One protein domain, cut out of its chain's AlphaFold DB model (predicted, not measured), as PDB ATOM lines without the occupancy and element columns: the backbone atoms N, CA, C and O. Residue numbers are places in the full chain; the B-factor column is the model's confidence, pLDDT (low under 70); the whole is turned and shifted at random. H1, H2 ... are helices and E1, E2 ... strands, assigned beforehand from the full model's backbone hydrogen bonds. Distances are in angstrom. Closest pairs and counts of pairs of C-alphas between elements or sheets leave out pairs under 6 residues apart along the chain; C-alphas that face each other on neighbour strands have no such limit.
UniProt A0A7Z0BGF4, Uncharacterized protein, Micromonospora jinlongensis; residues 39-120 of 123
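This is residues 39 to 120 of the 123 residues of an uncharacterized protein of Micromonospora jinlongensis (UniProt A0A7Z0BGF4). Two strand hairpins, E1 with E2 and E3 with E4, cross each other where E2 meets E4, and a helical hairpin, H1 with H2, lies by E1 at one end. The link from E1 to E2 reaches toward the other end. The printed part has 82 residues, with two named helices and four named strands in the order E1 E2 H1 H2 E3 E4; each two-stranded sheet is antiparallel, and the class is mixed. It is only just compact, close to loose, with a radius of gyration of the C-alphas of 13.9 A and spans of 42 by 35 by 21 A.

Begin with E1, residues 40 to 46, whose antiparallel neighbour is E2, residues 56 to 60; N 44 and O 58 are 2.9 A apart, within hydrogen-bond range. Next find H1, residues 63 to 71, and H2, residues 77 to 91: they touch, closest at the C-alphas of Gln 69 and Ala 80, 6.9 A, at a steep tilt of 41 degrees, opposite ways. E1 and H2 are near each other. Every O i to N i+4 pair is within hydrogen-bond range in H1, and 10 of 11 in H2. E3, residues 100 to 106, and E4, residues 109 to 119, form an antiparallel hairpin, with N 102 and O 117 at 2.9 A; E4 bends by 66 degrees at residue 112. The closest C-alphas of E2 and E4, Leu 60 and Val 115, are 4.8 A apart, while E2 and E3 are apart.

Find C-alpha 40 at (156.484, 153.450, 194.067), from which E1 runs 19.7 A. H2 covers 20.1 A, E3 19.9 A, and E4 23.9 A to C-alpha 119 at (170.848, 168.147, 187.328). E2 covers 12.5 A and H1 12.7 A.

The C-alphas farthest apart, Arg 51 and His 74, are 43.9 A from each other. The printed part has no cut, no link is long, and no printed residue is under 70 in pLDDT.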
ATOM      1  N   ARG A  39     158.255 151.370 197.305       96.44
ATOM      2  CA  ARG A  39     156.786 151.509 197.369       96.44
ATOM      3  C   ARG A  39     156.189 151.961 196.029       96.44
ATOM      4  O   ARG A  39     155.121 151.510 195.616       96.44
ATOM      5  N   PHE A  40     156.897 152.833 195.319       97.81
ATOM      6  CA  PHE A  40     156.484 153.450 194.067       97.81
ATOM      7  C   PHE A  40     157.566 153.361 192.992       97.81
ATOM      8  O   PHE A  40     158.768 153.408 193.256       97.81
ATOM      9  N   ARG A  41     157.108 153.360 191.738       97.19
ATOM     10  CA  ARG A  41     157.923 153.642 190.553       97.19
ATOM     11  C   ARG A  41     157.564 155.006 189.967       97.19
ATOM     12  O   ARG A  41     156.384 155.363 189.863       97.19
ATOM     13  N   GLY A  42     158.586 155.754 189.567       97.12
ATOM     14  CA  GLY A  42     158.463 157.068 188.941       97.12
ATOM     15  C   GLY A  42     158.766 157.032 187.444       97.12
ATOM     16  O   GLY A  42     159.549 156.209 186.975       97.12
ATOM     17  N   ALA A  43     158.163 157.948 186.688       97.81
ATOM     18  CA  ALA A  43     158.535 158.222 185.305       97.81
ATOM     19  C   ALA A  43     158.373 159.708 184.957       97.81
ATOM     20  O   ALA A  43     157.341 160.331 185.250       97.81
ATOM     21  N   TYR A  44     159.365 160.280 184.280       97.50
ATOM     22  CA  TYR A  44     159.265 161.620 183.709       97.50
ATOM     23  C   TYR A  44     158.505 161.582 182.390       97.50
ATOM     24  O   TYR A  44     158.703 160.694 181.562       97.50
ATOM     25  N   ARG A  45     157.638 162.579 182.190       95.56
ATOM     26  CA  ARG A  45     156.931 162.805 180.930       95.56
ATOM     27  C   ARG A  45     157.292 164.183 180.410       95.56
ATOM     28  O   ARG A  45     157.052 165.163 181.107       95.56
ATOM     29  N   TYR A  46     157.832 164.242 179.201       93.62
ATOM     30  CA  TYR A  46     158.292 165.484 178.582       93.62
ATOM     31  C   TYR A  46     158.208 165.399 177.053       93.62
ATOM     32  O   TYR A  46     157.917 164.342 176.489       93.62
ATOM     33  N   ARG A  47     158.430 166.522 176.368       93.50
ATOM     34  CA  ARG A  47     158.600 166.582 174.910       93.50
ATOM     35  C   ARG A  47     160.009 167.079 174.622       93.50
ATOM     36  O   ARG A  47     160.466 167.991 175.301       93.50
ATOM     37  N   CYS A  48     160.696 166.457 173.670       90.44
ATOM     38  CA  CYS A  48     161.984 166.955 173.199       90.44
ATOM     39  C   CYS A  48     161.784 167.980 172.072       90.44
ATOM     40  O   CYS A  48     160.655 168.246 171.655       90.44
ATOM     41  N   TRP A  49     162.888 168.545 171.582       91.38
ATOM     42  CA  TRP A  49     162.889 169.548 170.515       91.38
ATOM     43  C   TRP A  49     162.470 169.003 169.138       91.38
ATOM     44  O   TRP A  49     162.124 169.770 168.241       91.38
ATOM     45  N   ASP A  50     162.480 167.682 168.945       94.50
ATOM     46  CA  ASP A  50     162.055 167.084 167.680       94.50
ATOM     47  C   ASP A  50     160.578 167.408 167.399       94.50
ATOM     48  O   ASP A  50     159.676 167.080 168.175       94.50
ATOM     49  N   ARG A  51     160.311 168.005 166.234       92.88
ATOM     50  CA  ARG A  51     158.964 168.366 165.766       92.88
ATOM     51  C   ARG A  51     158.035 167.157 165.628       92.88
ATOM     52  O   ARG A  51     156.818 167.323 165.665       92.88
ATOM     53  N   ARG A  52     158.580 165.950 165.463       95.38
ATOM     54  CA  ARG A  52     157.831 164.683 165.388       95.38
ATOM     55  C   ARG A  52     157.630 164.030 166.760       95.38
ATOM     56  O   ARG A  52     157.019 162.961 166.846       95.38
ATOM     57  N   CYS A  53     158.109 164.645 167.843       94.56
ATOM     58  CA  CYS A  53     158.006 164.101 169.191       94.56
ATOM     59  C   CYS A  53     156.545 164.002 169.663       94.56
ATOM     60  O   CYS A  53     155.893 164.985 170.030       94.56
ATOM     61  N   ARG A  54     156.050 162.766 169.780       94.06
ATOM     62  CA  ARG A  54     154.731 162.466 170.367       94.06
ATOM     63  C   ARG A  54     154.709 162.552 171.901       94.06
ATOM     64  O   ARG A  54     153.635 162.538 172.496       94.06
ATOM     65  N   GLY A  55     155.873 162.746 172.514       94.31
ATOM     66  CA  GLY A  55     156.090 162.763 173.955       94.31
ATOM     67  C   GLY A  55     156.922 161.561 174.389       94.31
ATOM     68  O   GLY A  55     156.857 160.495 173.780       94.31
ATOM     69  N   HIS A  56     157.702 161.749 175.445       93.62
ATOM     70  CA  HIS A  56     158.505 160.718 176.086       93.62
ATOM     71  C   HIS A  56     157.892 160.345 177.432       93.62
ATOM     72  O   HIS A  56     157.363 161.205 178.138       93.62
ATOM     73  N   GLU A  57     157.993 159.067 177.786       95.44
ATOM     74  CA  GLU A  57     157.789 158.559 179.139       95.44
ATOM     75  C   GLU A  57     159.026 157.732 179.490       95.44
ATOM     76  O   GLU A  57     159.257 156.683 178.892       95.44
ATOM     77  N   GLN A  58     159.859 158.245 180.394       94.94
ATOM     78  CA  GLN A  58     161.116 157.608 180.792       94.94
ATOM     79  C   GLN A  58     161.075 157.247 182.269       94.94
ATOM     80  O   GLN A  58     160.781 158.097 183.110       94.94
ATOM     81  N   GLY A  59     161.358 155.980 182.577       96.38
ATOM     82  CA  GLY A  59     161.400 155.487 183.951       96.38
ATOM     83  C   GLY A  59     162.519 156.147 184.755       96.38
ATOM     84  O   GLY A  59     163.591 156.407 184.211       96.38
ATOM     85  N   LEU A  60     162.254 156.401 186.033       97.31
ATOM     86  CA  LEU A  60     163.198 156.959 186.996       97.31
ATOM     87  C   LEU A  60     163.796 155.831 187.846       97.31
ATOM     88  O   LEU A  60     163.068 155.174 188.591       97.31
ATOM     89  N   LEU A  61     165.104 155.625 187.727       95.38
ATOM     90  CA  LEU A  61     165.909 154.672 188.494       95.38
ATOM     91  C   LEU A  61     166.951 155.437 189.316       95.38
ATOM     92  O   LEU A  61     168.153 155.291 189.117       95.38
ATOM     93  N   ASP A  62     166.462 156.290 190.208       95.69
ATOM     94  CA  ASP A  62     167.278 157.140 191.072       95.69
ATOM     95  C   ASP A  62     167.184 156.646 192.524       95.69
ATOM     96  O   ASP A  62     166.088 156.417 193.053       95.69
ATOM     97  N   TRP A  63     168.335 156.471 193.173       94.69
ATOM     98  CA  TRP A  63     168.412 156.016 194.560       94.69
ATOM     99  C   TRP A  63     167.766 157.020 195.526       94.69
ATOM    100  O   TRP A  63     167.126 156.605 196.495       94.69
ATOM    101  N   GLU A  64     167.858 158.326 195.251       96.75
ATOM    102  CA  GLU A  64     167.248 159.360 196.085       96.75
ATOM    103  C   GLU A  64     165.725 159.281 196.045       96.75
ATOM    104  O   GLU A  64     165.055 159.594 197.035       96.75
ATOM    105  N   PHE A  65     165.170 158.857 194.906       97.56
ATOM    106  CA  PHE A  65     163.735 158.657 194.759       97.56
ATOM    107  C   PHE A  65     163.269 157.530 195.678       97.56
ATOM    108  O   PHE A  65     162.252 157.674 196.349       97.56
ATOM    109  N   VAL A  66     164.016 156.428 195.770       96.69
ATOM    110  CA  VAL A  66     163.706 155.318 196.691       96.69
ATOM    111  C   VAL A  66     163.943 155.717 198.149       96.69
ATOM    112  O   VAL A  66     163.111 155.433 199.010       96.69
ATOM    113  N   ALA A  67     165.038 156.418 198.440       97.31
ATOM    114  CA  ALA A  67     165.367 156.852 199.794       97.31
ATOM    115  C   ALA A  67     164.301 157.793 200.378       97.31
ATOM    116  O   ALA A  67     163.912 157.636 201.537       97.31
ATOM    117  N   LEU A  68     163.782 158.737 199.583       97.88
ATOM    118  CA  LEU A  68     162.709 159.625 200.034       97.88
ATOM    119  C   LEU A  68     161.426 158.843 200.349       97.88
ATOM    120  O   LEU A  68     160.819 159.074 201.388       97.88
ATOM    121  N   GLN A  69     161.052 157.869 199.518       97.44
ATOM    122  CA  GLN A  69     159.879 157.025 199.780       97.44
ATOM    123  C   GLN A  69     159.968 156.287 201.117       97.44
ATOM    124  O   GLN A  69     158.969 156.193 201.825       97.44
ATOM    125  N   ARG A  70     161.160 155.793 201.476       96.31
ATOM    126  CA  ARG A  70     161.392 155.117 202.761       96.31
ATOM    127  C   ARG A  70     161.216 156.061 203.949       96.31
ATOM    128  O   ARG A  70     160.669 155.653 204.965       96.31
ATOM    129  N   ARG A  71     161.618 157.331 203.818       97.62
ATOM    130  CA  ARG A  71     161.383 158.362 204.851       97.62
ATOM    131  C   ARG A  71     159.899 158.709 205.007       97.62
ATOM    132  O   ARG A  71     159.477 159.101 206.089       97.62
ATOM    133  N   LEU A  72     159.117 158.527 203.947       97.75
ATOM    134  CA  LEU A  72     157.672 158.765 203.893       97.75
ATOM    135  C   LEU A  72     156.849 157.496 204.199       97.75
ATOM    136  O   LEU A  72     155.680 157.409 203.827       97.75
ATOM    137  N   SER A  73     157.440 156.488 204.851       95.56
ATOM    138  CA  SER A  73     156.765 155.223 205.184       95.56
ATOM    139  C   SER A  73     155.549 155.403 206.099       95.56
ATOM    140  O   SER A  73     154.598 154.636 206.000       95.56
ATOM    141  N   HIS A  74     155.562 156.437 206.941       97.00
ATOM    142  CA  HIS A  74     154.467 156.797 207.841       97.00
ATOM    143  C   HIS A  74     153.315 157.543 207.144       97.00
ATOM    144  O   HIS A  74     152.233 157.655 207.711       97.00
ATOM    145  N   CYS A  75     153.534 158.059 205.931       97.38
ATOM    146  CA  CYS A  75     152.523 158.788 205.169       97.38
ATOM    147  C   CYS A  75     151.599 157.836 204.399       97.38
ATOM    148  O   CYS A  75     152.007 156.752 203.951       97.38
ATOM    149  N   SER A  76     150.373 158.291 204.135       98.00
ATOM    150  CA  SER A  76     149.474 157.638 203.180       98.00
ATOM    151  C   SER A  76     150.065 157.628 201.761       98.00
ATOM    152  O   SER A  76     151.007 158.356 201.438       98.00
ATOM    153  N   ASP A  77     149.517 156.783 200.883       97.62
ATOM    154  CA  ASP A  77     149.998 156.684 199.498       97.62
ATOM    155  C   ASP A  77     149.835 157.995 198.720       97.62
ATOM    156  O   ASP A  77     150.573 158.258 197.770       97.62
ATOM    157  N   GLU A  78     148.817 158.783 199.052       97.56
ATOM    158  CA  GLU A  78     148.538 160.061 198.406       97.56
ATOM    159  C   GLU A  78     149.540 161.127 198.846       97.56
ATOM    160  O   GLU A  78     150.253 161.669 198.002       97.56
ATOM    161  N   GLU A  79     149.699 161.313 200.157       98.06
ATOM    162  CA  GLU A  79     150.668 162.250 200.736       98.06
ATOM    163  C   GLU A  79     152.092 161.948 200.261       98.06
ATOM    164  O   GLU A  79     152.803 162.838 199.791       98.06
ATOM    165  N   ALA A  80     152.500 160.674 200.295       98.06
ATOM    166  CA  ALA A  80     153.830 160.279 199.849       98.06
ATOM    167  C   ALA A  80     154.045 160.576 198.355       98.06
ATOM    168  O   ALA A  80     155.119 161.034 197.958       98.06
ATOM    169  N   ARG A  81     153.030 160.347 197.505       98.06
ATOM    170  CA  ARG A  81     153.105 160.677 196.070       98.06
ATOM    171  C   ARG A  81     153.243 162.173 195.842       98.06
ATOM    172  O   ARG A  81     153.971 162.564 194.927       98.06
ATOM    173  N   ASP A  82     152.564 162.990 196.628       98.12
ATOM    174  CA  ASP A  82     152.631 164.437 196.477       98.12
ATOM    175  C   ASP A  82     153.965 164.999 196.965       98.12
ATOM    176  O   ASP A  82     154.558 165.803 196.251       98.12
ATOM    177  N   GLU A  83     154.529 164.498 198.064       98.38
ATOM    178  CA  GLU A  83     155.891 164.860 198.486       98.38
ATOM    179  C   GLU A  83     156.957 164.464 197.452       98.38
ATOM    180  O   GLU A  83     157.866 165.240 197.135       98.38
ATOM    181  N   LEU A  84     156.819 163.286 196.837       98.19
ATOM    182  CA  LEU A  84     157.702 162.872 195.745       98.19
ATOM    183  C   LEU A  84     157.576 163.801 194.532       98.19
ATOM    184  O   LEU A  84     158.597 164.177 193.956       98.19
ATOM    185  N   LYS A  85     156.357 164.195 194.137       98.06
ATOM    186  CA  LYS A  85     156.156 165.167 193.047       98.06
ATOM    187  C   LYS A  85     156.748 166.529 193.402       98.06
ATOM    188  O   LYS A  85     157.455 167.090 192.567       98.06
ATOM    189  N   LYS A  86     156.535 167.020 194.625       98.31
ATOM    190  CA  LYS A  86     157.086 168.300 195.088       98.31
ATOM    191  C   LYS A  86     158.603 168.339 194.921       98.31
ATOM    192  O   LYS A  86     159.125 169.284 194.336       98.31
ATOM    193  N   LYS A  87     159.320 167.295 195.356       97.94
ATOM    194  CA  LYS A  87     160.783 167.223 195.183       97.94
ATOM    195  C   LYS A  87     161.178 167.037 193.711       97.94
ATOM    196  O   LYS A  87     161.925 167.845 193.167       97.94
ATOM    197  N   PHE A  88     160.694 165.980 193.061       97.75
ATOM    198  CA  PHE A  88     161.239 165.522 191.775       97.75
ATOM    199  C   PHE A  88     160.673 166.238 190.547       97.75
ATOM    200  O   PHE A  88     161.263 166.151 189.469       97.75
ATOM    201  N   LEU A  89     159.542 166.927 190.670       97.00
ATOM    202  CA  LEU A  89     158.940 167.700 189.589       97.00
ATOM    203  C   LEU A  89     158.941 169.188 189.923       97.00
ATOM    204  O   LEU A  89     159.548 169.961 189.192       97.00
ATOM    205  N   ASP A  90     158.288 169.582 191.011       97.69
ATOM    206  CA  ASP A  90     157.982 170.998 191.230       97.69
ATOM    207  C   ASP A  90     159.231 171.792 191.627       97.69
ATOM    208  O   ASP A  90     159.418 172.919 191.172       97.69
ATOM    209  N   MET A  91     160.122 171.192 192.422       97.50
ATOM    210  CA  MET A  91     161.397 171.788 192.822       97.50
ATOM    211  C   MET A  91     162.486 171.589 191.760       97.50
ATOM    212  O   MET A  91     163.052 172.571 191.275       97.50
ATOM    213  N   MET A  92     162.797 170.339 191.399       97.06
ATOM    214  CA  MET A  92     163.897 170.036 190.468       97.06
ATOM    215  C   MET A  92     163.624 170.544 189.050       97.06
ATOM    216  O   MET A  92     164.539 171.034 188.399       97.06
ATOM    217  N   CYS A  93     162.372 170.479 188.588       96.12
ATOM    218  CA  CYS A  93     161.962 170.935 187.259       96.12
ATOM    219  C   CYS A  93     161.220 172.271 187.274       96.12
ATOM    220  O   CYS A  93     160.441 172.558 186.361       96.12
ATOM    221  N   ALA A  94     161.480 173.099 188.290       96.50
ATOM    222  CA  ALA A  94     160.919 174.438 188.370       96.50
ATOM    223  C   ALA A  94     161.294 175.271 187.125       96.50
ATOM    224  O   ALA A  94     162.426 175.176 186.645       96.50
ATOM    225  N   PRO A  95     160.421 176.181 186.648       95.19
ATOM    226  CA  PRO A  95     160.700 177.015 185.473       95.19
ATOM    227  C   PRO A  95     161.978 177.862 185.559       95.19
ATOM    228  O   PRO A  95     162.518 178.260 184.532       95.19
ATOM    229  N   LYS A  96     162.463 178.140 186.776       96.44
ATOM    230  CA  LYS A  96     163.703 178.886 187.045       96.44
ATOM    231  C   LYS A  96     164.986 178.048 186.956       96.44
ATOM    232  O   LYS A  96     166.064 178.575 187.208       96.44
ATOM    233  N   ARG A  97     164.876 176.746 186.687       96.25
ATOM    234  CA  ARG A  97     166.006 175.816 186.597       96.25
ATOM    235  C   ARG A  97     166.324 175.501 185.140       96.25
ATOM    236  O   ARG A  97     165.433 175.525 184.283       96.25
ATOM    237  N   ASP A  98     167.589 175.215 184.864       95.12
ATOM    238  CA  ASP A  98     168.015 174.663 183.578       95.12
ATOM    239  C   ASP A  98     168.281 173.162 183.721       95.12
ATOM    240  O   ASP A  98     169.348 172.734 184.147       95.12
ATOM    241  N   VAL A  99     167.248 172.353 183.486       94.75
ATOM    242  CA  VAL A  99     167.261 170.937 183.865       94.75
ATOM    243  C   VAL A  99     167.916 170.064 182.809       94.75
ATOM    244  O   VAL A  99     167.483 170.040 181.657       94.75
ATOM    245  N   ALA A 100     168.851 169.224 183.247       95.25
ATOM    246  CA  ALA A 100     169.389 168.120 182.466       95.25
ATOM    247  C   ALA A 100     169.157 166.783 183.183       95.25
ATOM    248  O   ALA A 100     169.357 166.656 184.391       95.25
ATOM    249  N   PHE A 101     168.751 165.758 182.433       95.94
ATOM    250  CA  PHE A 101     168.640 164.396 182.953       95.94
ATOM    251  C   PHE A 101     169.910 163.609 182.660       95.94
ATOM    252  O   PHE A 101     170.326 163.497 181.505       95.94
ATOM    253  N   TYR A 102     170.474 162.989 183.693       96.00
ATOM    254  CA  TYR A 102     171.454 161.930 183.511       96.00
ATOM    255  C   TYR A 102     170.703 160.657 183.155       96.00
ATOM    256  O   TYR A 102     169.876 160.176 183.931       96.00
ATOM    257  N   VAL A 103     170.963 160.125 181.965       95.62
ATOM    258  CA  VAL A 103     170.293 158.927 181.461       95.62
ATOM    259  C   VAL A 103     171.287 157.795 181.266       95.62
ATOM    260  O   VAL A 103     172.429 158.011 180.867       95.62
ATOM    261  N   GLY A 104     170.831 156.574 181.510       95.25
ATOM    262  CA  GLY A 104     171.602 155.367 181.255       95.25
ATOM    263  C   GLY A 104     170.709 154.220 180.820       95.25
ATOM    264  O   GLY A 104     169.481 154.292 180.902       95.25
ATOM    265  N   ASN A 105     171.334 153.164 180.322       94.56
ATOM    266  CA  ASN A 105     170.665 151.956 179.867       94.56
ATOM    267  C   ASN A 105     171.159 150.743 180.666       94.56
ATOM    268  O   ASN A 105     172.098 150.815 181.454       94.56
ATOM    269  N   GLN A 106     170.501 149.608 180.462       88.69
ATOM    270  CA  GLN A 106     170.935 148.332 181.021       88.69
ATOM    271  C   GLN A 106     171.453 147.444 179.892       88.69
ATOM    272  O   GLN A 106     170.907 147.473 178.787       88.69
ATOM    273  N   ALA A 107     172.443 146.588 180.165       90.06
ATOM    274  CA  ALA A 107     173.040 145.710 179.153       90.06
ATOM    275  C   ALA A 107     171.995 144.852 178.403       90.06
ATOM    276  O   ALA A 107     172.085 144.675 177.190       90.06
ATOM    277  N   LYS A 108     170.946 144.391 179.103       87.88
ATOM    278  CA  LYS A 108     169.824 143.616 178.533       87.88
ATOM    279  C   LYS A 108     168.897 144.449 177.629       87.88
ATOM    280  O   LYS A 108     168.160 143.886 176.826       87.88
ATOM    281  N   ARG A 109     168.901 145.782 177.754       88.38
ATOM    282  CA  ARG A 109     168.030 146.720 177.020       88.38
ATOM    283  C   ARG A 109     168.804 147.966 176.572       88.38
ATOM    284  O   ARG A 109     168.472 149.084 176.951       88.38
ATOM    285  N   ARG A 110     169.818 147.778 175.721       90.81
ATOM    286  CA  ARG A 110     170.751 148.843 175.286       90.81
ATOM    287  C   ARG A 110     170.095 150.054 174.607       90.81
ATOM    288  O   ARG A 110     170.669 151.134 174.610       90.81
ATOM    289  N   HIS A 111     168.902 149.895 174.042       91.38
ATOM    290  CA  HIS A 111     168.182 150.977 173.356       91.38
ATOM    291  C   HIS A 111     167.129 151.669 174.232       91.38
ATOM    292  O   HIS A 111     166.438 152.570 173.763       91.38
ATOM    293  N   VAL A 112     166.981 151.245 175.489       91.56
ATOM    294  CA  VAL A 112     166.016 151.817 176.429       91.56
ATOM    295  C   VAL A 112     166.785 152.576 177.498       91.56
ATOM    296  O   VAL A 112     167.591 151.990 178.216       91.56
ATOM    297  N   PHE A 113     166.510 153.873 177.595       94.25
ATOM    298  CA  PHE A 113     167.141 154.758 178.562       94.25
ATOM    299  C   PHE A 113     166.178 155.097 179.697       94.25
ATOM    300  O   PHE A 113     165.003 155.403 179.469       94.25
ATOM    301  N   SER A 114     166.704 155.057 180.913       96.06
ATOM    302  CA  SER A 114     166.047 155.492 182.140       96.06
ATOM    303  C   SER A 114     166.777 156.705 182.698       96.06
ATOM    304  O   SER A 114     167.991 156.830 182.538       96.06
ATOM    305  N   VAL A 115     166.037 157.587 183.362       97.12
ATOM    306  CA  VAL A 115     166.615 158.695 184.126       97.12
ATOM    307  C   VAL A 115     167.250 158.110 185.382       97.12
ATOM    308  O   VAL A 115     166.578 157.407 186.133       97.12
ATOM    309  N   LEU A 116     168.535 158.376 185.579       96.88
ATOM    310  CA  LEU A 116     169.323 157.932 186.733       96.88
ATOM    311  C   LEU A 116     169.551 159.062 187.744       96.88
ATOM    312  O   LEU A 116     169.881 158.795 188.893       96.88
ATOM    313  N   GLY A 117     169.376 160.310 187.309       96.31
ATOM    314  CA  GLY A 117     169.479 161.490 188.155       96.31
ATOM    315  C   GLY A 117     169.087 162.761 187.409       96.31
ATOM    316  O   GLY A 117     168.948 162.770 186.180       96.31
ATOM    317  N   VAL A 118     168.918 163.844 188.162       97.12
ATOM    318  CA  VAL A 118     168.514 165.152 187.643       97.12
ATOM    319  C   VAL A 118     169.531 166.201 188.071       97.12
ATOM    320  O   VAL A 118     169.806 166.362 189.256       97.12
ATOM    321  N   TYR A 119     170.066 166.938 187.105       96.88
ATOM    322  CA  TYR A 119     170.848 168.147 187.328       96.88
ATOM    323  C   TYR A 119     169.949 169.365 187.120       96.88
ATOM    324  O   TYR A 119     169.256 169.450 186.109       96.88
ATOM    325  N   TYR A 120     169.921 170.280 188.090       96.62
ATOM    326  CA  TYR A 120     168.980 171.408 188.118       96.62
ATOM    327  C   TYR A 120     169.634 172.707 188.647       96.62
ATOM    328  O   TYR A 120     169.265 173.220 189.711       96.62
TER     329      TYR A 120